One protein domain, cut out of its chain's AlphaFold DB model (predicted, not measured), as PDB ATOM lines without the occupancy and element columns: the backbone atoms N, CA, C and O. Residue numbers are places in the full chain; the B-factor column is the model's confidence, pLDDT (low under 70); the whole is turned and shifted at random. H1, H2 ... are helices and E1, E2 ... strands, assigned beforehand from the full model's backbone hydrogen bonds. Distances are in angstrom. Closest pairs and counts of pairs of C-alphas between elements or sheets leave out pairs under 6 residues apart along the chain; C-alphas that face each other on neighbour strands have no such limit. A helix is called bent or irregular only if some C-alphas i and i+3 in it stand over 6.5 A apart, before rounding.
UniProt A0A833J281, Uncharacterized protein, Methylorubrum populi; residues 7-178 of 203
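AT A GLANCE: This is residues 7 to 178 of the 203 residues of an uncharacterized protein of Methylorubrum populi (UniProt A0A833J281). A body of crossed helices, with H3 at its core and H1, H4 and H7 packed on it, sits over one face of a small, twisted sheet of three strands, and H6 covers the opposite face. H5, with a kink of 75 degrees near residue 82, packs over the same face as H3. The 172 printed residues hold eight named helices and three named strands in the order H1 H2 H3 H4 H5 E1 E2 H6 E3 H7 H8, mostly helix, and the antiparallel sheet runs E2 E1 E3. The whole is compact, with a radius of gyration of the C-alphas of 16.0 A and spans of 47 by 40 by 29 A.

HOW THE PARTS SIT: H1, residues 7 to 13, and H2, residues 17 to 25, only just touch, with 3 pairs of C-alphas within 8 A, only at the corner; the closest are Cys 10 and Pro 17, 6.5 A. H3, residues 44 to 59, touches H1 with residues 44 to 51 alone, the closest C-alphas being Thr 13 and Ile 51, 6.0 A. H4, residues 64 to 73, touches H3 at a steep tilt of 45 degrees, opposite ways, closest at C-alphas 67 and 53, 4.9 A. H5, residues 75 to 94, is irregular: C-alphas 80 and 83 are 7.8 A apart. E1, residues 104 to 110, and E2, residues 117 to 121, form an antiparallel hairpin, with N 106 and O 119 within hydrogen-bond range at 3.0 A. H6, residues 123 to 132, lies over E2 at a height of 7.1 A over the sheet. E3, residues 137 to 144, is antiparallel to E1, with N 105 and O 143 within range at 2.8 A. E2, H6 and E3 make a split strand-helix-strand unit, its strands running the same way with E1 between them, and its crossover is right-handed. H7, residues 145 to 158, stands up from the sheet at 47 degrees; its closest C-alphas to H5, which touches it with residues 85 to 93 alone, are Ser 146 and Gly 89, 4.3 A. H3, H4, H5 and H7 are on one face and H6 on the other: three layers, helices on both faces of a sheet. H8, residues 165 to 168, only just touches H5, with 3 pairs; the closest C-alphas are Trp 168 and Ile 86, 7.6 A. Every O i to N i+4 pair is within hydrogen-bond range in H1, H2, H3, H4, H6 and H7, and 12 of 16 in H5; H8 is too short for one.

IN THESE COORDINATES: H1 begins at C-alpha 7 (-28.743, -0.376, 4.275). H5 measures 24.6 A, H3 21.5 A, H7 20.0 A and E3 19.3 A. H8 ends at C-alpha 168 (-28.843, 20.911, -2.241).

THE WHOLE: The C-alphas of Gly 112 and Asn 160 are farthest apart, 48.1 A. The printed part has no cut. H2 to H3 is a long link, residues 26 to 43; pLDDT is under 70 at residues 35 to 39.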
ATOM      1  N   SER A   7     -27.535  -0.287   3.443       94.94
ATOM      2  CA  SER A   7     -28.743  -0.376   4.275       94.94
ATOM      3  C   SER A   7     -29.542   0.919   4.214       94.94
ATOM      4  O   SER A   7     -30.700   0.882   3.829       94.94
ATOM      5  N   GLN A   8     -28.900   2.062   4.474       96.31
ATOM      6  CA  GLN A   8     -29.558   3.372   4.429       96.31
ATOM      7  C   GLN A   8     -30.182   3.659   3.060       96.31
ATOM      8  O   GLN A   8     -31.303   4.154   2.987       96.31
ATOM      9  N   PHE A   9     -29.494   3.308   1.970       96.62
ATOM     10  CA  PHE A   9     -30.049   3.430   0.625       96.62
ATOM     11  C   PHE A   9     -31.299   2.558   0.433       96.62
ATOM     12  O   PHE A   9     -32.314   3.038  -0.074       96.62
ATOM     13  N   CYS A  10     -31.252   1.287   0.847       97.25
ATOM     14  CA  CYS A  10     -32.407   0.388   0.811       97.25
ATOM     15  C   CYS A  10     -33.573   0.921   1.655       97.25
ATOM     16  O   CYS A  10     -34.708   0.915   1.189       97.25
ATOM     17  N   ASP A  11     -33.299   1.438   2.852       97.50
ATOM     18  CA  ASP A  11     -34.315   1.975   3.757       97.50
ATOM     19  C   ASP A  11     -34.972   3.244   3.179       97.50
ATOM     20  O   ASP A  11     -36.200   3.375   3.184       97.50
ATOM     21  N   LEU A  12     -34.177   4.146   2.587       97.44
ATOM     22  CA  LEU A  12     -34.663   5.355   1.910       97.44
ATOM     23  C   LEU A  12     -35.478   5.044   0.654       97.44
ATOM     24  O   LEU A  12     -36.505   5.671   0.409       97.44
ATOM     25  N   THR A  13     -35.045   4.080  -0.154       97.75
ATOM     26  CA  THR A  13     -35.720   3.718  -1.414       97.75
ATOM     27  C   THR A  13     -36.797   2.651  -1.221       97.75
ATOM     28  O   THR A  13     -37.532   2.341  -2.151       97.75
ATOM     29  N   ARG A  14     -36.924   2.085  -0.015       97.62
ATOM     30  CA  ARG A  14     -37.761   0.911   0.296       97.62
ATOM     31  C   ARG A  14     -37.480  -0.309  -0.587       97.62
ATOM     32  O   ARG A  14     -38.333  -1.179  -0.747       97.62
ATOM     33  N   LEU A  15     -36.282  -0.397  -1.157       97.12
ATOM     34  CA  LEU A  15     -35.847  -1.585  -1.877       97.12
ATOM     35  C   LEU A  15     -35.357  -2.631  -0.879       97.12
ATOM     36  O   LEU A  15     -34.568  -2.333   0.014       97.12
ATOM     37  N   SER A  16     -35.753  -3.890  -1.068       97.38
ATOM     38  CA  SER A  16     -35.075  -4.978  -0.363       97.38
ATOM     39  C   SER A  16     -33.631  -5.122  -0.882       97.38
ATOM     40  O   SER A  16     -33.369  -4.832  -2.058       97.38
ATOM     41  N   PRO A  17     -32.679  -5.618  -0.068       95.44
ATOM     42  CA  PRO A  17     -31.311  -5.871  -0.525       95.44
ATOM     43  C   PRO A  17     -31.223  -6.775  -1.765       95.44
ATOM     44  O   PRO A  17     -30.339  -6.562  -2.605       95.44
ATOM     45  N   ASP A  18     -32.139  -7.741  -1.891       97.06
ATOM     46  CA  ASP A  18     -32.245  -8.655  -3.033       97.06
ATOM     47  C   ASP A  18     -32.829  -7.966  -4.267       97.06
ATOM     48  O   ASP A  18     -32.312  -8.150  -5.371       97.06
ATOM     49  N   THR A  19     -33.839  -7.110  -4.087       96.94
ATOM     50  CA  THR A  19     -34.384  -6.279  -5.169       96.94
ATOM     51  C   THR A  19     -33.294  -5.367  -5.724       96.94
ATOM     52  O   THR A  19     -33.054  -5.379  -6.927       96.94
ATOM     53  N   LEU A  20     -32.560  -4.655  -4.861       95.62
ATOM     54  CA  LEU A  20     -31.448  -3.798  -5.279       95.62
ATOM     55  C   LEU A  20     -30.384  -4.585  -6.058       95.62
ATOM     56  O   LEU A  20     -29.907  -4.141  -7.102       95.62
ATOM     57  N   LYS A  21     -30.024  -5.782  -5.580       93.69
ATOM     58  CA  LYS A  21     -29.074  -6.671  -6.265       93.69
ATOM     59  C   LYS A  21     -29.593  -7.119  -7.635       93.69
ATOM     60  O   LYS A  21     -28.817  -7.162  -8.587       93.69
ATOM     61  N   SER A  22     -30.875  -7.459  -7.734       95.44
ATOM     62  CA  SER A  22     -31.522  -7.860  -8.987       95.44
ATOM     63  C   SER A  22     -31.540  -6.712 -10.000       95.44
ATOM     64  O   SER A  22     -31.083  -6.895 -11.128       95.44
ATOM     65  N   LEU A  23     -31.970  -5.517  -9.576       95.31
ATOM     66  CA  LEU A  23     -32.000  -4.316 -10.415       95.31
ATOM     67  C   LEU A  23     -30.597  -3.933 -10.893       95.31
ATOM     68  O   LEU A  23     -30.404  -3.678 -12.076       95.31
ATOM     69  N   SER A  24     -29.607  -3.971  -9.998       92.62
ATOM     70  CA  SER A  24     -28.201  -3.728 -10.335       92.62
ATOM     71  C   SER A  24     -27.694  -4.683 -11.421       92.62
ATOM     72  O   SER A  24     -27.123  -4.232 -12.409       92.62
ATOM     73  N   ARG A  25     -27.940  -5.993 -11.277       91.50
ATOM     74  CA  ARG A  25     -27.499  -7.015 -12.246       91.50
ATOM     75  C   ARG A  25     -28.144  -6.877 -13.620       91.50
ATOM     76  O   ARG A  25     -27.556  -7.310 -14.601       91.50
ATOM     77  N   ARG A  26     -29.364  -6.345 -13.673       92.06
ATOM     78  CA  ARG A  26     -30.140  -6.165 -14.907       92.06
ATOM     79  C   ARG A  26     -29.996  -4.764 -15.497       92.06
ATOM     80  O   ARG A  26     -30.716  -4.445 -16.434       92.06
ATOM     81  N   GLU A  27     -29.131  -3.929 -14.918       90.88
ATOM     82  CA  GLU A  27     -28.968  -2.525 -15.306       90.88
ATOM     83  C   GLU A  27     -30.302  -1.760 -15.276       90.88
ATOM     84  O   GLU A  27     -30.615  -0.972 -16.162       90.88
ATOM     85  N   GLN A  28     -31.116  -1.986 -14.243       95.44
ATOM     86  CA  GLN A  28     -32.441  -1.374 -14.050       95.44
ATOM     87  C   GLN A  28     -32.432  -0.280 -12.974       95.44
ATOM     88  O   GLN A  28     -33.468   0.042 -12.400       95.44
ATOM     89  N   LEU A  29     -31.258   0.276 -12.671       96.12
ATOM     90  CA  LEU A  29     -31.099   1.431 -11.788       96.12
ATOM     91  C   LEU A  29     -30.871   2.703 -12.616       96.12
ATOM     92  O   LEU A  29     -30.253   2.630 -13.680       96.12
ATOM     93  N   PRO A  30     -31.321   3.878 -12.151       96.31
ATOM     94  CA  PRO A  30     -31.184   5.129 -12.903       96.31
ATOM     95  C   PRO A  30     -29.764   5.719 -12.871       96.31
ATOM     96  O   PRO A  30     -29.537   6.834 -13.325       96.31
ATOM     97  N   PHE A  31     -28.801   4.969 -12.344       94.94
ATOM     98  CA  PHE A  31     -27.401   5.334 -12.200       94.94
ATOM     99  C   PHE A  31     -26.526   4.094 -12.424       94.94
ATOM    100  O   PHE A  31     -27.004   2.953 -12.383       94.94
ATOM    101  N   SER A  32     -25.240   4.316 -12.663       90.62
ATOM    102  CA  SER A  32     -24.254   3.249 -12.829       90.62
ATOM    103  C   SER A  32     -23.781   2.714 -11.487       90.62
ATOM    104  O   SER A  32     -23.501   3.475 -10.567       90.62
ATOM    105  N   ILE A  33     -23.590   1.402 -11.388       85.81
ATOM    106  CA  ILE A  33     -22.842   0.810 -10.277       85.81
ATOM    107  C   ILE A  33     -21.485   0.380 -10.811       85.81
ATOM    108  O   ILE A  33     -21.391  -0.540 -11.622       85.81
ATOM    109  N   ASP A  34     -20.427   1.026 -10.329       75.44
ATOM    110  CA  ASP A  34     -19.074   0.551 -10.577       75.44
ATOM    111  C   ASP A  34     -18.796  -0.669  -9.686       75.44
ATOM    112  O   ASP A  34     -18.616  -0.551  -8.472       75.44
ATOM    113  N   GLN A  35     -18.773  -1.857 -10.293       64.06
ATOM    114  CA  GLN A  35     -18.466  -3.107  -9.593       64.06
ATOM    115  C   GLN A  35     -17.017  -3.160  -9.082       64.06
ATOM    116  O   GLN A  35     -16.738  -3.912  -8.148       64.06
ATOM    117  N   LYS A  36     -16.100  -2.376  -9.668       58.31
ATOM    118  CA  LYS A  36     -14.688  -2.314  -9.256       58.31
ATOM    119  C   LYS A  36     -14.482  -1.384  -8.062       58.31
ATOM    120  O   LYS A  36     -13.553  -1.595  -7.288       58.31
ATOM    121  N   ALA A  37     -15.365  -0.408  -7.859       56.59
ATOM    122  CA  ALA A  37     -15.365   0.477  -6.696       56.59
ATOM    123  C   ALA A  37     -16.068  -0.160  -5.482       56.59
ATOM    124  O   ALA A  37     -16.906   0.474  -4.831       56.59
ATOM    125  N   SER A  38     -15.745  -1.423  -5.174       48.91
ATOM    126  CA  SER A  38     -16.286  -2.129  -4.012       48.91
ATOM    127  C   SER A  38     -15.956  -1.347  -2.734       48.91
ATOM    128  O   SER A  38     -14.818  -1.358  -2.273       48.91
ATOM    129  N   GLY A  39     -16.935  -0.626  -2.188       59.88
ATOM    130  CA  GLY A  39     -16.774   0.165  -0.965       59.88
ATOM    131  C   GLY A  39     -17.254   1.613  -1.048       59.88
ATOM    132  O   GLY A  39     -17.432   2.221   0.001       59.88
ATOM    133  N   ARG A  40     -17.519   2.165  -2.243       70.56
ATOM    134  CA  ARG A  40     -18.221   3.458  -2.346       70.56
ATOM    135  C   ARG A  40     -19.708   3.245  -2.079       70.56
ATOM    136  O   ARG A  40     -20.297   2.313  -2.634       70.56
ATOM    137  N   GLY A  41     -20.293   4.056  -1.200       88.25
ATOM    138  CA  GLY A  41     -21.707   3.943  -0.847       88.25
ATOM    139  C   GLY A  41     -22.611   4.477  -1.964       88.25
ATOM    140  O   GLY A  41     -22.265   4.421  -3.147       88.25
ATOM    141  N   TYR A  42     -23.796   4.957  -1.604       93.19
ATOM    142  CA  TYR A  42     -24.753   5.572  -2.529       93.19
ATOM    143  C   TYR A  42     -24.948   7.043  -2.192       93.19
ATOM    144  O   TYR A  42     -24.925   7.411  -1.024       93.19
ATOM    145  N   THR A  43     -25.173   7.895  -3.184       94.69
ATOM    146  CA  THR A  43     -25.480   9.303  -2.904       94.69
ATOM    147  C   THR A  43     -26.976   9.480  -2.637       94.69
ATOM    148  O   THR A  43     -27.807   8.677  -3.072       94.69
ATOM    149  N   LEU A  44     -27.360  10.547  -1.932       95.88
ATOM    150  CA  LEU A  44     -28.782  10.883  -1.779       95.88
ATOM    151  C   LEU A  44     -29.444  11.215  -3.114       95.88
ATOM    152  O   LEU A  44     -30.628  10.940  -3.288       95.88
ATOM    153  N   PHE A  45     -28.688  11.756  -4.069       96.75
ATOM    154  CA  PHE A  45     -29.218  12.027  -5.398       96.75
ATOM    155  C   PHE A  45     -29.523  10.729  -6.159       96.75
ATOM    156  O   PHE A  45     -30.561  10.617  -6.802       96.75
ATOM    157  N   GLU A  46     -28.707   9.683  -6.006       97.00
ATOM    158  CA  GLU A  46     -29.034   8.349  -6.532       97.00
ATOM    159  C   GLU A  46     -30.288   7.754  -5.875       97.00
ATOM    160  O   GLU A  46     -31.097   7.105  -6.549       97.00
ATOM    161  N   ALA A  47     -30.487   7.990  -4.572       97.88
ATOM    162  CA  ALA A  47     -31.709   7.589  -3.876       97.88
ATOM    163  C   ALA A  47     -32.932   8.358  -4.404       97.88
ATOM    164  O   ALA A  47     -33.957   7.741  -4.693       97.88
ATOM    165  N   PHE A  48     -32.803   9.671  -4.616       98.44
ATOM    166  CA  PHE A  48     -33.821  10.507  -5.254       98.44
ATOM    167  C   PHE A  48     -34.203   9.978  -6.644       98.44
ATOM    168  O   PHE A  48     -35.376   9.701  -6.891       98.44
ATOM    169  N   LEU A  49     -33.226   9.743  -7.527       98.38
ATOM    170  CA  LEU A  49     -33.484   9.200  -8.866       98.38
ATOM    171  C   LEU A  49     -34.162   7.826  -8.810       98.38
ATOM    172  O   LEU A  49     -35.008   7.513  -9.649       98.38
ATOM    173  N   THR A  50     -33.822   7.002  -7.817       98.50
ATOM    174  CA  THR A  50     -34.458   5.692  -7.611       98.50
ATOM    175  C   THR A  50     -35.920   5.830  -7.209       98.50
ATOM    176  O   THR A  50     -36.754   5.107  -7.750       98.50
ATOM    177  N   ILE A  51     -36.246   6.776  -6.324       98.69
ATOM    178  CA  ILE A  51     -37.635   7.085  -5.953       98.69
ATOM    179  C   ILE A  51     -38.414   7.560  -7.185       98.69
ATOM    180  O   ILE A  51     -39.495   7.048  -7.457       98.69
ATOM    181  N   VAL A  52     -37.835   8.450  -7.994       98.56
ATOM    182  CA  VAL A  52     -38.452   8.903  -9.251       98.56
ATOM    183  C   VAL A  52     -38.699   7.729 -10.214       98.56
ATOM    184  O   VAL A  52     -39.769   7.619 -10.814       98.56
ATOM    185  N   ALA A  53     -37.739   6.811 -10.356       98.38
ATOM    186  CA  ALA A  53     -37.909   5.616 -11.186       98.38
ATOM    187  C   ALA A  53     -39.023   4.687 -10.660       98.38
ATOM    188  O   ALA A  53     -39.783   4.131 -11.456       98.38
ATOM    189  N   GLN A  54     -39.150   4.532  -9.337       98.25
ATOM    190  CA  GLN A  54     -40.242   3.775  -8.717       98.25
ATOM    191  C   GLN A  54     -41.598   4.415  -9.009       98.25
ATOM    192  O   GLN A  54     -42.505   3.704  -9.427       98.25
ATOM    193  N   GLU A  55     -41.721   5.740  -8.908       97.81
ATOM    194  CA  GLU A  55     -42.956   6.457  -9.251       97.81
ATOM    195  C   GLU A  55     -43.373   6.216 -10.712       97.81
ATOM    196  O   GLU A  55     -44.539   5.937 -10.995       97.81
ATOM    197  N   PHE A  56     -42.432   6.227 -11.663       98.00
ATOM    198  CA  PHE A  56     -42.742   5.860 -13.050       98.00
ATOM    199  C   PHE A  56     -43.192   4.404 -13.196       98.00
ATOM    200  O   PHE A  56     -44.124   4.116 -13.951       98.00
ATOM    201  N   SER A  57     -42.534   3.478 -12.499       97.88
ATOM    202  CA  SER A  57     -42.835   2.053 -12.622       97.88
ATOM    203  C   SER A  57     -44.161   1.675 -11.964       97.88
ATOM    204  O   SER A  57     -44.971   0.975 -12.566       97.88
ATOM    205  N   GLU A  58     -44.377   2.122 -10.732       96.38
ATOM    206  CA  GLU A  58     -45.504   1.741  -9.883       96.38
ATOM    207  C   GLU A  58     -46.708   2.658 -10.114       96.38
ATOM    208  O   GLU A  58     -47.826   2.173 -10.267       96.38
ATOM    209  N   GLY A  59     -46.485   3.973 -10.211       94.06
ATOM    210  CA  GLY A  59     -47.545   4.966 -10.393       94.06
ATOM    211  C   GLY A  59     -48.069   5.059 -11.827       94.06
ATOM    212  O   GLY A  59     -49.253   5.319 -12.039       94.06
ATOM    213  N   HIS A  60     -47.214   4.809 -12.826       93.69
ATOM    214  CA  HIS A  60     -47.566   4.973 -14.244       93.69
ATOM    215  C   HIS A  60     -47.468   3.684 -15.076       93.69
ATOM    216  O   HIS A  60     -47.677   3.725 -16.292       93.69
ATOM    217  N   GLY A  61     -47.147   2.542 -14.457       95.00
ATOM    218  CA  GLY A  61     -47.055   1.247 -15.140       95.00
ATOM    219  C   GLY A  61     -45.950   1.176 -16.201       95.00
ATOM    220  O   GLY A  61     -46.019   0.365 -17.127       95.00
ATOM    221  N   VAL A  62     -44.943   2.049 -16.117       96.69
ATOM    222  CA  VAL A  62     -43.797   2.023 -17.028       96.69
ATOM    223  C   VAL A  62     -42.940   0.803 -16.696       96.69
ATOM    224  O   VAL A  62     -42.690   0.502 -15.536       96.69
ATOM    225  N   ASN A  63     -42.443   0.089 -17.705       97.00
ATOM    226  CA  ASN A  63     -41.493  -0.994 -17.453       97.00
ATOM    227  C   ASN A  63     -40.270  -0.473 -16.668       97.00
ATOM    228  O   ASN A  63     -39.718   0.562 -17.029       97.00
ATOM    229  N   ILE A  64     -39.812  -1.210 -15.653       97.25
ATOM    230  CA  ILE A  64     -38.742  -0.767 -14.744       97.25
ATOM    231  C   ILE A  64     -37.441  -0.356 -15.454       97.25
ATOM    232  O   ILE A  64     -36.833   0.641 -15.077       97.25
ATOM    233  N   THR A  65     -37.039  -1.052 -16.525       95.62
ATOM    234  CA  THR A  65     -35.867  -0.659 -17.327       95.62
ATOM    235  C   THR A  65     -36.098   0.720 -17.936       95.62
ATOM    236  O   THR A  65     -35.262   1.613 -17.831       95.62
ATOM    237  N   ARG A  66     -37.284   0.922 -18.514       94.75
ATOM    238  CA  ARG A  66     -37.668   2.181 -19.148       94.75
ATOM    239  C   ARG A  66     -37.856   3.305 -18.130       94.75
ATOM    240  O   ARG A  66     -37.570   4.447 -18.462       94.75
ATOM    241  N   ALA A  67     -38.315   3.004 -16.918       97.25
ATOM    242  CA  ALA A  67     -38.434   3.958 -15.820       97.25
ATOM    243  C   ALA A  67     -37.054   4.429 -15.331       97.25
ATOM    244  O   ALA A  67     -36.831   5.629 -15.181       97.25
ATOM    245  N   ALA A  68     -36.109   3.497 -15.171       96.88
ATOM    246  CA  ALA A  68     -34.723   3.803 -14.835       96.88
ATOM    247  C   ALA A  68     -34.036   4.660 -15.912       96.88
ATOM    248  O   ALA A  68     -33.317   5.597 -15.579       96.88
ATOM    249  N   GLU A  69     -34.293   4.385 -17.195       95.12
ATOM    250  CA  GLU A  69     -33.816   5.222 -18.304       95.12
ATOM    251  C   GLU A  69     -34.374   6.649 -18.254       95.12
ATOM    252  O   GLU A  69     -33.623   7.590 -18.489       95.12
ATOM    253  N   ILE A  70     -35.672   6.823 -17.952       96.00
ATOM    254  CA  ILE A  70     -36.267   8.164 -17.803       96.00
ATOM    255  C   ILE A  70     -35.553   8.899 -16.681       96.00
ATOM    256  O   ILE A  70     -34.993   9.961 -16.922       96.00
ATOM    257  N   ALA A  71     -35.544   8.317 -15.480       97.75
ATOM    258  CA  ALA A  71     -34.979   8.959 -14.303       97.75
ATOM    259  C   ALA A  71     -33.485   9.279 -14.476       97.75
ATOM    260  O   ALA A  71     -33.057  10.372 -14.121       97.75
ATOM    261  N   GLY A  72     -32.703   8.389 -15.096       96.31
ATOM    262  CA  GLY A  72     -31.280   8.622 -15.360       96.31
ATOM    263  C   GLY A  72     -30.983   9.763 -16.344       96.31
ATOM    264  O   GLY A  72     -29.880  10.303 -16.310       96.31
ATOM    265  N   ALA A  73     -31.947  10.152 -17.187       95.62
ATOM    266  CA  ALA A  73     -31.818  11.257 -18.145       95.62
ATOM    267  C   ALA A  73     -32.295  12.617 -17.598       95.62
ATOM    268  O   ALA A  73     -32.103  13.644 -18.244       95.62
ATOM    269  N   LEU A  74     -32.928  12.642 -16.423       97.25
ATOM    270  CA  LEU A  74     -33.439  13.866 -15.803       97.25
ATOM    271  C   LEU A  74     -32.397  14.836 -15.217       97.25
ATOM    272  O   LEU A  74     -32.716  16.022 -15.176       97.25
ATOM    273  N   PRO A  75     -31.204  14.428 -14.736       96.81
ATOM    274  CA  PRO A  75     -30.328  15.327 -13.977       96.81
ATOM    275  C   PRO A  75     -30.020  16.661 -14.671       96.81
ATOM    276  O   PRO A  75     -30.063  17.706 -14.028       96.81
ATOM    277  N   GLU A  76     -29.788  16.649 -15.984       94.81
ATOM    278  CA  GLU A  76     -29.482  17.863 -16.754       94.81
ATOM    279  C   GLU A  76     -30.646  18.859 -16.779       94.81
ATOM    280  O   GLU A  76     -30.428  20.062 -16.646       94.81
ATOM    281  N   VAL A  77     -31.885  18.369 -16.901       96.62
ATOM    282  CA  VAL A  77     -33.071  19.236 -16.900       96.62
ATOM    283  C   VAL A  77     -33.501  19.610 -15.485       96.62
ATOM    284  O   VAL A  77     -33.997  20.706 -15.275       96.62
ATOM    285  N   LEU A  78     -33.261  18.762 -14.482       97.81
ATOM    286  CA  LEU A  78     -33.590  19.077 -13.088       97.81
ATOM    287  C   LEU A  78     -32.713  20.192 -12.517       97.81
ATOM    288  O   LEU A  78     -33.212  20.996 -11.736       97.81
ATOM    289  N   ALA A  79     -31.434  20.251 -12.899       97.62
ATOM    290  CA  ALA A  79     -30.468  21.216 -12.371       97.62
ATOM    291  C   ALA A  79     -30.963  22.680 -12.383       97.62
ATOM    292  O   ALA A  79     -30.935  23.304 -11.323       97.62
ATOM    293  N   PRO A  80     -31.471  23.243 -13.500       97.38
ATOM    294  CA  PRO A  80     -31.990  24.614 -13.520       97.38
ATOM    295  C   PRO A  80     -33.288  24.819 -12.722       97.38
ATOM    296  O   PRO A  80     -33.634  25.958 -12.433       97.38
ATOM    297  N   GLN A  81     -34.017  23.752 -12.378       97.62
ATOM    298  CA  GLN A  81     -35.261  23.811 -11.598       97.62
ATOM    299  C   GLN A  81     -35.062  23.376 -10.136       97.62
ATOM    300  O   GLN A  81     -36.034  23.292  -9.386       97.62
ATOM    301  N   TRP A  82     -33.826  23.073  -9.725       97.81
ATOM    302  CA  TRP A  82     -33.564  22.372  -8.467       97.81
ATOM    303  C   TRP A  82     -34.007  23.162  -7.239       97.81
ATOM    304  O   TRP A  82     -34.676  22.597  -6.380       97.81
ATOM    305  N   ASP A  83     -33.748  24.470  -7.199       98.12
ATOM    306  CA  ASP A  83     -34.172  25.328  -6.086       98.12
ATOM    307  C   ASP A  83     -35.699  25.316  -5.910       98.12
ATOM    308  O   ASP A  83     -36.203  25.153  -4.799       98.12
ATOM    309  N   ARG A  84     -36.450  25.377  -7.019       97.88
ATOM    310  CA  ARG A  84     -37.918  25.290  -7.011       97.88
ATOM    311  C   ARG A  84     -38.404  23.909  -6.568       97.88
ATOM    312  O   ARG A  84     -39.403  23.795  -5.855       97.88
ATOM    313  N   ILE A  85     -37.711  22.845  -6.976       98.44
ATOM    314  CA  ILE A  85     -38.001  21.475  -6.528       98.44
ATOM    315  C   ILE A  85     -37.759  21.353  -5.019       98.44
ATOM    316  O   ILE A  85     -38.595  20.770  -4.335       98.44
ATOM    317  N   ILE A  86     -36.669  21.925  -4.491       98.19
ATOM    318  CA  ILE A  86     -36.359  21.947  -3.054       98.19
ATOM    319  C   ILE A  86     -37.444  22.681  -2.277       98.19
ATOM    320  O   ILE A  86     -37.964  22.133  -1.307       98.19
ATOM    321  N   GLU A  87     -37.801  23.888  -2.707       97.44
ATOM    322  CA  GLU A  87     -38.832  24.705  -2.066       97.44
ATOM    323  C   GLU A  87     -40.162  23.944  -1.994       97.44
ATOM    324  O   GLU A  87     -40.680  23.663  -0.911       97.44
ATOM    325  N   THR A  88     -40.675  23.517  -3.148       97.75
ATOM    326  CA  THR A  88     -41.960  22.805  -3.235       97.75
ATOM    327  C   THR A  88     -41.923  21.447  -2.533       97.75
ATOM    328  O   THR A  88     -42.877  21.078  -1.850       97.75
ATOM    329  N   GLY A  89     -40.825  20.699  -2.654       97.88
ATOM    330  CA  GLY A  89     -40.631  19.414  -1.988       97.88
ATOM    331  C   GLY A  89     -40.565  19.533  -0.464       97.88
ATOM    332  O   GLY A  89     -41.090  18.663   0.228       97.88
ATOM    333  N   SER A  90     -39.988  20.615   0.062       97.56
ATOM    334  CA  SER A  90     -39.932  20.875   1.508       97.56
ATOM    335  C   SER A  90     -41.316  21.204   2.065       97.56
ATOM    336  O   SER A  90     -41.741  20.575   3.029       97.56
ATOM    337  N   ILE A  91     -42.076  22.082   1.394       96.69
ATOM    338  CA  ILE A  91     -43.460  22.405   1.791       96.69
ATOM    339  C   ILE A  91     -44.333  21.140   1.814       96.69
ATOM    340  O   ILE A  91     -45.094  20.905   2.755       96.69
ATOM    341  N   LEU A  92     -44.200  20.284   0.793       97.06
ATOM    342  CA  LEU A  92     -44.907  19.003   0.736       97.06
ATOM    343  C   LEU A  92     -44.475  18.044   1.855       97.06
ATOM    344  O   LEU A  92     -45.317  17.322   2.390       97.06
ATOM    345  N   ALA A  93     -43.185  18.017   2.202       97.06
ATOM    346  CA  ALA A  93     -42.654  17.166   3.265       97.06
ATOM    347  C   ALA A  93     -43.166  17.573   4.654       97.06
ATOM    348  O   ALA A  93     -43.445  16.697   5.476       97.06
ATOM    349  N   ASP A  94     -43.337  18.875   4.886       95.25
ATOM    350  CA  ASP A  94     -43.860  19.430   6.138       95.25
ATOM    351  C   ASP A  94     -45.344  19.094   6.361       95.25
ATOM    352  O   ASP A  94     -45.842  19.154   7.487       95.25
ATOM    353  N   GLY A  95     -46.066  18.701   5.304       90.94
ATOM    354  CA  GLY A  95     -47.444  18.223   5.410       90.94
ATOM    355  C   GLY A  95     -48.443  19.304   5.831       90.94
ATOM    356  O   GLY A  95     -49.485  18.985   6.402       90.94
ATOM    357  N   THR A  96     -48.150  20.575   5.540       86.88
ATOM    358  CA  THR A  96     -48.984  21.736   5.911       86.88
ATOM    359  C   THR A  96     -50.368  21.727   5.252       86.88
ATOM    360  O   THR A  96     -51.277  22.422   5.705       86.88
ATOM    361  N   GLY A  97     -50.545  20.939   4.183       85.19
ATOM    362  CA  GLY A  97     -51.763  20.904   3.372       85.19
ATOM    363  C   GLY A  97     -51.902  22.100   2.426       85.19
ATOM    364  O   GLY A  97     -52.943  22.254   1.782       85.19
ATOM    365  N   GLU A  98     -50.872  22.943   2.334       90.88
ATOM    366  CA  GLU A  98     -50.817  24.052   1.392       90.88
ATOM    367  C   GLU A  98     -50.830  23.542  -0.054       90.88
ATOM    368  O   GLU A  98     -50.169  22.562  -0.406       90.88
ATOM    369  N   LYS A  99     -51.611  24.210  -0.908       89.31
ATOM    370  CA  LYS A  99     -51.609  23.919  -2.340       89.31
ATOM    371  C   LYS A  99     -50.380  24.558  -2.965       89.31
ATOM    372  O   LYS A  99     -50.367  25.765  -3.184       89.31
ATOM    373  N   VAL A 100     -49.395  23.733  -3.289       94.06
ATOM    374  CA  VAL A 100     -48.222  24.144  -4.059       94.06
ATOM    375  C   VAL A 100     -48.354  23.716  -5.512       94.06
ATOM    376  O   VAL A 100     -48.917  22.664  -5.821       94.06
ATOM    377  N   GLU A 101     -47.826  24.538  -6.411       95.81
ATOM    378  CA  GLU A 101     -47.658  24.158  -7.806       95.81
ATOM    379  C   GLU A 101     -46.429  23.250  -7.923       95.81
ATOM    380  O   GLU A 101     -45.291  23.686  -7.744       95.81
ATOM    381  N   GLU A 102     -46.662  21.963  -8.159       96.56
ATOM    382  CA  GLU A 102     -45.599  20.963  -8.175       96.56
ATOM    383  C   GLU A 102     -44.732  21.060  -9.431       96.56
ATOM    384  O   GLU A 102     -45.216  21.293 -10.541       96.56
ATOM    385  N   VAL A 103     -43.437  20.797  -9.260       98.31
ATOM    386  CA  VAL A 103     -42.517  20.618 -10.376       98.31
ATOM    387  C   VAL A 103     -42.604  19.170 -10.838       98.31
ATOM    388  O   VAL A 103     -42.268  18.225 -10.117       98.31
ATOM    389  N   MET A 104     -43.049  18.999 -12.073       98.44
ATOM    390  CA  MET A 104     -43.134  17.723 -12.760       98.44
ATOM    391  C   MET A 104     -41.817  17.417 -13.471       98.44
ATOM    392  O   MET A 104     -41.038  18.303 -13.818       98.44
ATOM    393  N   CYS A 105     -41.569  16.137 -13.712       98.38
ATOM    394  CA  CYS A 105     -40.446  15.640 -14.489       98.38
ATOM    395  C   CYS A 105     -40.860  14.416 -15.306       98.38
ATOM    396  O   CYS A 105     -41.860  13.753 -15.019       98.38
ATOM    397  N   GLY A 106     -40.082  14.088 -16.329       97.44
ATOM    398  CA  GLY A 106     -40.244  12.839 -17.056       97.44
ATOM    399  C   GLY A 106     -39.670  12.919 -18.448       97.44
ATOM    400  O   GLY A 106     -38.562  13.411 -18.643       97.44
ATOM    401  N   ARG A 107     -40.423  12.430 -19.428       95.44
ATOM    402  CA  ARG A 107     -40.012  12.527 -20.824       95.44
ATOM    403  C   ARG A 107     -41.181  12.653 -21.780       95.44
ATOM    404  O   ARG A 107     -42.310  12.261 -21.462       95.44
ATOM    405  N   TYR A 108     -40.865  13.073 -22.992       94.25
ATOM    406  CA  TYR A 108     -41.761  12.970 -24.128       94.25
ATOM    407  C   TYR A 108     -41.091  12.254 -25.301       94.25
ATOM    408  O   TYR A 108     -39.886  12.366 -25.534       94.25
ATOM    409  N   ASP A 109     -41.895  11.464 -26.004       91.69
ATOM    410  CA  ASP A 109     -41.542  10.796 -27.244       91.69
ATOM    411  C   ASP A 109     -41.999  11.682 -28.411       91.69
ATOM    412  O   ASP A 109     -43.131  12.181 -28.435       91.69
ATOM    413  N   VAL A 110     -41.112  11.871 -29.380       88.31
ATOM    414  CA  VAL A 110     -41.325  12.705 -30.565       88.31
ATOM    415  C   VAL A 110     -41.634  11.817 -31.771       88.31
ATOM    416  O   VAL A 110     -41.158  10.684 -31.844       88.31
ATOM    417  N   ALA A 111     -42.419  12.316 -32.728       82.12
ATOM    418  CA  ALA A 111     -42.667  11.604 -33.979       82.12
ATOM    419  C   ALA A 111     -41.387  11.313 -34.780       82.12
ATOM    420  O   ALA A 111     -40.497  12.151 -34.874       82.12
ATOM    421  N   GLY A 112     -41.318  10.135 -35.405       79.94
ATOM    422  CA  GLY A 112     -40.180   9.719 -36.231       79.94
ATOM    423  C   GLY A 112     -39.055   9.040 -35.444       79.94
ATOM    424  O   GLY A 112     -39.268   8.483 -34.371       79.94
ATOM    425  N   ILE A 113     -37.841   9.053 -36.003       78.94
ATOM    426  CA  ILE A 113     -36.652   8.398 -35.427       78.94
ATOM    427  C   ILE A 113     -35.885   9.411 -34.565       78.94
ATOM    428  O   ILE A 113     -34.690   9.649 -34.744       78.94
ATOM    429  N   HIS A 114     -36.600  10.072 -33.656       83.50
ATOM    430  CA  HIS A 114     -36.002  11.002 -32.710       83.50
ATOM    431  C   HIS A 114     -35.886  10.359 -31.333       83.50
ATOM    432  O   HIS A 114     -36.769   9.610 -30.911       83.50
ATOM    433  N   PRO A 115     -34.789  10.635 -30.614       83.81
ATOM    434  CA  PRO A 115     -34.677  10.168 -29.255       83.81
ATOM    435  C   PRO A 115     -35.740  10.829 -28.369       83.81
ATOM    436  O   PRO A 115     -36.041  12.012 -28.558       83.81
ATOM    437  N   PRO A 116     -36.254  10.104 -27.364       90.12
ATOM    438  CA  PRO A 116     -37.063  10.714 -26.327       90.12
ATOM    439  C   PRO A 116     -36.273  11.810 -25.619       90.12
ATOM    440  O   PRO A 116     -35.062  11.672 -25.412       90.12
ATOM    441  N   ARG A 117     -36.966  12.873 -25.226       92.38
ATOM    442  CA  ARG A 117     -36.358  14.033 -24.574       92.38
ATOM    443  C   ARG A 117     -36.848  14.148 -23.132       92.38
ATOM    444  O   ARG A 117     -38.043  13.936 -22.895       92.38
ATOM    445  N   PRO A 118     -35.953  14.423 -22.170       95.56
ATOM    446  CA  PRO A 118     -36.362  14.683 -20.800       95.56
ATOM    447  C   PRO A 118     -37.149  15.999 -20.734       95.56
ATOM    448  O   PRO A 118     -36.939  16.890 -21.552       95.56
ATOM    449  N   LEU A 119     -38.061  16.103 -19.772       95.56
ATOM    450  CA  LEU A 119     -38.837  17.315 -19.501       95.56
ATOM    451  C   LEU A 119     -38.844  17.605 -18.003       95.56
ATOM    452  O   LEU A 119     -38.781  16.679 -17.184       95.56
ATOM    453  N   VAL A 120     -38.972  18.882 -17.660       97.94
ATOM    454  CA  VAL A 120     -39.137  19.367 -16.291       97.94
ATOM    455  C   VAL A 120     -39.973  20.644 -16.303       97.94
ATOM    456  O   VAL A 120     -39.938  21.395 -17.273       97.94
ATOM    457  N   GLY A 121     -40.678  20.911 -15.215       97.94
ATOM    458  CA  GLY A 121     -41.409  22.157 -15.014       97.94
ATOM    459  C   GLY A 121     -42.808  21.891 -14.492       97.94
ATOM    460  O   GLY A 121     -43.177  20.758 -14.190       97.94
ATOM    461  N   THR A 122     -43.599  22.939 -14.378       97.94
ATOM    462  CA  THR A 122     -45.029  22.835 -14.062       97.94
ATOM    463  C   THR A 122     -45.809  22.224 -15.217       97.94
ATOM    464  O   THR A 122     -45.342  22.180 -16.358       97.94
ATOM    465  N   ASP A 123     -47.042  21.796 -14.945       95.81
ATOM    466  CA  ASP A 123     -47.953  21.359 -16.003       95.81
ATOM    467  C   ASP A 123     -48.128  22.426 -17.098       95.81
ATOM    468  O   ASP A 123     -48.122  22.083 -18.282       95.81
ATOM    469  N   GLU A 124     -48.221  23.708 -16.726       96.25
ATOM    470  CA  GLU A 124     -48.384  24.816 -17.673       96.25
ATOM    471  C   GLU A 124     -47.113  25.116 -18.478       96.25
ATOM    472  O   GLU A 124     -47.185  25.367 -19.682       96.25
ATOM    473  N   GLU A 125     -45.935  25.102 -17.850       96.94
ATOM    474  CA  GLU A 125     -44.652  25.280 -18.545       96.94
ATOM    475  C   GLU A 125     -44.403  24.149 -19.540       96.94
ATOM    476  O   GLU A 125     -44.108  24.422 -20.702       96.94
ATOM    477  N   ILE A 126     -44.616  22.898 -19.121       95.75
ATOM    478  CA  ILE A 126     -44.467  21.730 -19.993       95.75
ATOM    479  C   ILE A 126     -45.472  21.800 -21.144       95.75
ATOM    480  O   ILE A 126     -45.107  21.558 -22.291       95.75
ATOM    481  N   ALA A 127     -46.734  22.150 -20.880       94.06
ATOM    482  CA  ALA A 127     -47.730  22.291 -21.941       94.06
ATOM    483  C   ALA A 127     -47.328  23.364 -22.966       94.06
ATOM    484  O   ALA A 127     -47.465  23.139 -24.168       94.06
ATOM    485  N   ARG A 128     -46.791  24.504 -22.506       94.69
ATOM    486  CA  ARG A 128     -46.284  25.570 -23.384       94.69
ATOM    487  C   ARG A 128     -45.067  25.130 -24.190       94.69
ATOM    488  O   ARG A 128     -45.041  25.372 -25.392       94.69
ATOM    489  N   GLU A 129     -44.095  24.471 -23.562       92.00
ATOM    490  CA  GLU A 129     -42.908  23.933 -24.239       92.00
ATOM    491  C   GLU A 129     -43.308  22.948 -25.343       92.00
ATOM    492  O   GLU A 129     -42.868  23.064 -26.486       92.00
ATOM    493  N   LEU A 130     -44.204  22.015 -25.023       91.00
ATOM    494  CA  LEU A 130     -44.679  21.011 -25.969       91.00
ATOM    495  C   LEU A 130     -45.503  21.618 -27.110       91.00
ATOM    496  O   LEU A 130     -45.382  21.161 -28.244       91.00
ATOM    497  N   ALA A 131     -46.313  22.644 -26.837       90.50
ATOM    498  CA  ALA A 131     -47.084  23.353 -27.858       90.50
ATOM    499  C   ALA A 131     -46.202  24.204 -28.789       90.50
ATOM    500  O   ALA A 131     -46.552  24.395 -29.951       90.50
ATOM    501  N   ALA A 132     -45.071  24.706 -28.287       88.88
ATOM    502  CA  ALA A 132     -44.101  25.486 -29.053       88.88
ATOM    503  C   ALA A 132     -43.069  24.620 -29.803       88.88
ATOM    504  O   ALA A 132     -42.264  25.153 -30.562       88.88
ATOM    505  N   SER A 133     -43.061  23.302 -29.585       85.88
ATOM    506  CA  SER A 133     -42.106  22.387 -30.210       85.88
ATOM    507  C   SER A 133     -42.412  22.183 -31.696       85.88
ATOM    508  O   SER A 133     -43.487  21.706 -32.057       85.88
ATOM    509  N   ASP A 134     -41.411  22.405 -32.552       83.88
ATOM    510  CA  ASP A 134     -41.460  22.061 -33.986       83.88
ATOM    511  C   ASP A 134     -41.633  20.554 -34.235       83.88
ATOM    512  O   ASP A 134     -41.939  20.115 -35.345       83.88
ATOM    513  N   GLN A 135     -41.408  19.738 -33.202       83.19
ATOM    514  CA  GLN A 135     -41.594  18.298 -33.254       83.19
ATOM    515  C   GLN A 135     -42.737  17.899 -32.308       83.19
ATOM    516  O   GLN A 135     -42.537  17.905 -31.086       83.19
ATOM    517  N   PRO A 136     -43.929  17.557 -32.832       80.00
ATOM    518  CA  PRO A 136     -45.090  17.305 -31.993       80.00
ATOM    519  C   PRO A 136     -44.872  16.047 -31.135       80.00
ATOM    520  O   PRO A 136     -44.431  15.009 -31.654       80.00
ATOM    521  N   PRO A 137     -45.173  16.104 -29.825       86.06
ATOM    522  CA  PRO A 137     -45.071  14.942 -28.956       86.06
ATOM    523  C   PRO A 137     -46.149  13.916 -29.319       86.06
ATOM    524  O   PRO A 137     -47.325  14.248 -29.449       86.06
ATOM    525  N   ILE A 138     -45.765  12.646 -29.435       87.06
ATOM    526  CA  ILE A 138     -46.720  11.537 -29.599       87.06
ATOM    527  C   ILE A 138     -47.191  11.038 -28.235       87.06
ATOM    528  O   ILE A 138     -48.335  10.618 -28.064       87.06
ATOM    529  N   ARG A 139     -46.290  11.050 -27.252       88.94
ATOM    530  CA  ARG A 139     -46.555  10.521 -25.919       88.94
ATOM    531  C   ARG A 139     -45.718  11.261 -24.897       88.94
ATOM    532  O   ARG A 139     -44.535  11.483 -25.114       88.94
ATOM    533  N   SER A 140     -46.309  11.570 -23.752       93.12
ATOM    534  CA  SER A 140     -45.587  12.082 -22.589       93.12
ATOM    535  C   SER A 140     -45.823  11.177 -21.389       93.12
ATOM    536  O   SER A 140     -46.952  10.743 -21.153       93.12
ATOM    537  N   VAL A 141     -44.775  10.925 -20.613       95.25
ATOM    538  CA  VAL A 141     -44.865  10.269 -19.306       95.25
ATOM    539  C   VAL A 141     -44.258  11.217 -18.288       95.25
ATOM    540  O   VAL A 141     -43.120  11.652 -18.460       95.25
ATOM    541  N   ARG A 142     -45.031  11.564 -17.259       96.50
ATOM    542  CA  ARG A 142     -44.690  12.611 -16.292       96.50
ATOM    543  C   ARG A 142     -45.031  12.144 -14.883       96.50
ATOM    544  O   ARG A 142     -46.079  11.534 -14.711       96.50
ATOM    545  N   SER A 143     -44.165  12.454 -13.929       97.69
ATOM    546  CA  SER A 143     -44.372  12.275 -12.491       97.69
ATOM    547  C   SER A 143     -43.872  13.517 -11.742       97.69
ATOM    548  O   SER A 143     -43.213  14.372 -12.330       97.69
ATOM    549  N   SER A 144     -44.205  13.654 -10.461       98.25
ATOM    550  CA  SER A 144     -43.840  14.820  -9.651       98.25
ATOM    551  C   SER A 144     -42.437  14.668  -9.056       98.25
ATOM    552  O   SER A 144     -42.185  13.792  -8.217       98.25
ATOM    553  N   ALA A 145     -41.515  15.544  -9.470       98.50
ATOM    554  CA  ALA A 145     -40.188  15.644  -8.865       98.50
ATOM    555  C   ALA A 145     -40.293  16.175  -7.430       98.50
ATOM    556  O   ALA A 145     -39.633  15.646  -6.535       98.50
ATOM    557  N   SER A 146     -41.179  17.150  -7.198       98.38
ATOM    558  CA  SER A 146     -41.432  17.725  -5.872       98.38
ATOM    559  C   SER A 146     -41.901  16.667  -4.870       98.38
ATOM    560  O   SER A 146     -41.336  16.567  -3.783       98.38
ATOM    561  N   ARG A 147     -42.871  15.811  -5.230       97.81
ATOM    562  CA  ARG A 147     -43.321  14.715  -4.346       97.81
ATOM    563  C   ARG A 147     -42.247  13.662  -4.125       97.81
ATOM    564  O   ARG A 147     -42.109  13.169  -3.010       97.81
ATOM    565  N   SER A 148     -41.481  13.330  -5.163       98.50
ATOM    566  CA  SER A 148     -40.365  12.387  -5.039       98.50
ATOM    567  C   SER A 148     -39.309  12.904  -4.057       98.50
ATOM    568  O   SER A 148     -38.821  12.142  -3.220       98.50
ATOM    569  N   LEU A 149     -39.005  14.207  -4.097       98.62
ATOM    570  CA  LEU A 149     -38.118  14.842  -3.128       98.62
ATOM    571  C   LEU A 149     -38.746  14.865  -1.733       98.62
ATOM    572  O   LEU A 149     -38.106  14.420  -0.785       98.62
ATOM    573  N   ALA A 150     -40.003  15.293  -1.599       98.44
ATOM    574  CA  ALA A 150     -40.711  15.305  -0.319       98.44
ATOM    575  C   ALA A 150     -40.674  13.930   0.366       98.44
ATOM    576  O   ALA A 150     -40.394  13.804   1.558       98.44
ATOM    577  N   LEU A 151     -40.882  12.869  -0.416       98.25
ATOM    578  CA  LEU A 151     -40.821  11.495   0.053       98.25
ATOM    579  C   LEU A 151     -39.417  11.099   0.527       98.25
ATOM    580  O   LEU A 151     -39.300  10.407   1.540       98.25
ATOM    581  N   LEU A 152     -38.362  11.540  -0.164       98.50
ATOM    582  CA  LEU A 152     -36.985  11.368   0.298       98.50
ATOM    583  C   LEU A 152     -36.765  12.085   1.637       98.50
ATOM    584  O   LEU A 152     -36.250  11.458   2.560       98.50
ATOM    585  N   LEU A 153     -37.193  13.347   1.766       98.44
ATOM    586  CA  LEU A 153     -37.026  14.154   2.983       98.44
ATOM    587  C   LEU A 153     -37.727  13.520   4.187       98.44
ATOM    588  O   LEU A 153     -37.106  13.315   5.231       98.44
ATOM    589  N   ILE A 154     -38.990  13.118   4.024       98.31
ATOM    590  CA  ILE A 154     -39.767  12.433   5.066       98.31
ATOM    591  C   ILE A 154     -39.047  11.156   5.522       98.31
ATOM    592  O   ILE A 154     -38.961  10.870   6.720       98.31
ATOM    593  N   ARG A 155     -38.529  10.365   4.573       98.38
ATOM    594  CA  ARG A 155     -37.834   9.108   4.882       98.38
ATOM    595  C   ARG A 155     -36.480   9.356   5.547       98.38
ATOM    596  O   ARG A 155     -36.178   8.670   6.519       98.38
ATOM    597  N   ALA A 156     -35.704  10.330   5.076       97.94
ATOM    598  CA  ALA A 156     -34.420  10.700   5.666       97.94
ATOM    599  C   ALA A 156     -34.589  11.177   7.112       97.94
ATOM    600  O   ALA A 156     -33.926  10.646   8.001       97.94
ATOM    601  N   ASN A 157     -35.558  12.063   7.361       97.50
ATOM    602  CA  ASN A 157     -35.887  12.534   8.704       97.50
ATOM    603  C   ASN A 157     -36.293  11.371   9.627       97.50
ATOM    604  O   ASN A 157     -35.735  11.197  10.706       97.50
ATOM    605  N   LYS A 158     -37.195  10.489   9.171       97.94
ATOM    606  CA  LYS A 158     -37.623   9.313   9.948       97.94
ATOM    607  C   LYS A 158     -36.466   8.370  10.310       97.94
ATOM    608  O   LYS A 158     -36.521   7.706  11.343       97.94
ATOM    609  N   LEU A 159     -35.456   8.277   9.449       97.06
ATOM    610  CA  LEU A 159     -34.282   7.424   9.638       97.06
ATOM    611  C   LEU A 159     -33.120   8.146  10.341       97.06
ATOM    612  O   LEU A 159     -32.078   7.526  10.544       97.06
ATOM    613  N   ASN A 160     -33.285   9.420  10.722       96.88
ATOM    614  CA  ASN A 160     -32.222  10.289  11.239       96.88
ATOM    615  C   ASN A 160     -30.986  10.323  10.320       96.88
ATOM    616  O   ASN A 160     -29.845  10.282  10.783       96.88
ATOM    617  N   ILE A 161     -31.211  10.343   9.005       96.12
ATOM    618  CA  ILE A 161     -30.153  10.485   8.004       96.12
ATOM    619  C   ILE A 161     -29.978  11.973   7.717       96.12
ATOM    620  O   ILE A 161     -30.894  12.626   7.218       96.12
ATOM    621  N   GLU A 162     -28.793  12.495   8.020       95.12
ATOM    622  CA  GLU A 162     -28.408  13.863   7.682       95.12
ATOM    623  C   GLU A 162     -28.252  14.020   6.164       95.12
ATOM    624  O   GLU A 162     -27.645  13.178   5.495       95.12
ATOM    625  N   ILE A 163     -28.811  15.104   5.621       95.56
ATOM    626  CA  ILE A 163     -28.693  15.447   4.205       95.56
ATOM    627  C   ILE A 163     -27.510  16.410   4.042       95.56
ATOM    628  O   ILE A 163     -27.623  17.556   4.476       95.56
ATOM    629  N   PRO A 164     -26.384  15.985   3.438       94.25
ATOM    630  CA  PRO A 164     -25.213  16.834   3.272       94.25
ATOM    631  C   PRO A 164     -25.472  18.007   2.320       94.25
ATOM    632  O   PRO A 164     -26.237  17.891   1.362       94.25
ATOM    633  N   ASP A 165     -24.740  19.104   2.532       93.50
ATOM    634  CA  ASP A 165     -24.859  20.355   1.766       93.50
ATOM    635  C   ASP A 165     -24.766  20.182   0.243       93.50
ATOM    636  O   ASP A 165     -25.407  20.910  -0.517       93.50
ATOM    637  N   GLU A 166     -23.971  19.213  -0.209       92.31
ATOM    638  CA  GLU A 166     -23.775  18.890  -1.626       92.31
ATOM    639  C   GLU A 166     -25.047  18.400  -2.327       92.31
ATOM    640  O   GLU A 166     -25.168  18.544  -3.539       92.31
ATOM    641  N   PHE A 167     -26.014  17.847  -1.591       94.88
ATOM    642  CA  PHE A 167     -27.282  17.404  -2.171       94.88
ATOM    643  C   PHE A 167     -28.145  18.587  -2.639       94.88
ATOM    644  O   PHE A 167     -28.901  18.479  -3.605       94.88
ATOM    645  N   TRP A 168     -28.014  19.737  -1.980       96.12
ATOM    646  CA  TRP A 168     -28.843  20.911  -2.241       96.12
ATOM    647  C   TRP A 168     -28.362  21.748  -3.427       96.12
ATOM    648  O   TRP A 168     -29.030  22.708  -3.790       96.12
ATOM    649  N   LYS A 169     -27.207  21.425  -4.027       94.69
ATOM    650  CA  LYS A 169     -26.571  22.274  -5.042       94.69
ATOM    651  C   LYS A 169     -26.145  21.463  -6.268       94.69
ATOM    652  O   LYS A 169     -25.462  20.454  -6.109       94.69
ATOM    653  N   PRO A 170     -26.470  21.907  -7.494       92.00
ATOM    654  CA  PRO A 170     -25.830  21.375  -8.688       92.00
ATOM    655  C   PRO A 170     -24.353  21.836  -8.771       92.00
ATOM    656  O   PRO A 170     -24.009  22.895  -8.237       92.00
ATOM    657  N   PRO A 171     -23.469  21.095  -9.468       92.19
ATOM    658  CA  PRO A 171     -23.736  19.839 -10.168       92.19
ATOM    659  C   PRO A 171     -23.974  18.675  -9.199       92.19
ATOM    660  O   PRO A 171     -23.323  18.563  -8.164       92.19
ATOM    661  N   PHE A 172     -24.906  17.792  -9.554       92.69
ATOM    662  CA  PHE A 172     -25.272  16.669  -8.700       92.69
ATOM    663  C   PHE A 172     -24.157  15.628  -8.624       92.69
ATOM    664  O   PHE A 172     -23.593  15.222  -9.641       92.69
ATOM    665  N   ASN A 173     -23.896  15.130  -7.418       89.31
ATOM    666  CA  ASN A 173     -22.994  14.007  -7.206       89.31
ATOM    667  C   ASN A 173     -23.754  12.678  -7.364       89.31
ATOM    668  O   ASN A 173     -24.551  12.294  -6.503       89.31
ATOM    669  N   TYR A 174     -23.531  11.981  -8.476       91.94
ATOM    670  CA  TYR A 174     -24.089  10.656  -8.745       91.94
ATOM    671  C   TYR A 174     -23.286   9.938  -9.830       91.94
ATOM    672  O   TYR A 174     -22.579  10.552 -10.630       91.94
ATOM    673  N   ARG A 175     -23.411   8.613  -9.888       92.00
ATOM    674  CA  ARG A 175     -22.799   7.818 -10.954       92.00
ATOM    675  C   ARG A 175     -23.691   7.838 -12.188       92.00
ATOM    676  O   ARG A 175     -24.653   7.080 -12.273       92.00
ATOM    677  N   GLN A 176     -23.379   8.686 -13.162       90.69
ATOM    678  CA  GLN A 176     -24.190   8.803 -14.372       90.69
ATOM    679  C   GLN A 176     -24.362   7.447 -15.069       90.69
ATOM    680  O   GLN A 176     -23.405   6.691 -15.252       90.69
ATOM    681  N   ARG A 177     -25.609   7.117 -15.420       88.44
ATOM    682  CA  ARG A 177     -25.918   5.962 -16.265       88.44
ATOM    683  C   ARG A 177     -25.352   6.232 -17.668       88.44
ATOM    684  O   ARG A 177     -25.636   7.307 -18.193       88.44
ATOM    685  N   PRO A 178     -24.585   5.315 -18.285       80.00
ATOM    686  CA  PRO A 178     -24.157   5.488 -19.667       80.00
ATOM    687  C   PRO A 178     -25.377   5.635 -20.577       80.00
ATOM    688  O   PRO A 178     -26.396   4.962 -20.373       80.00
TER     689      PRO A 178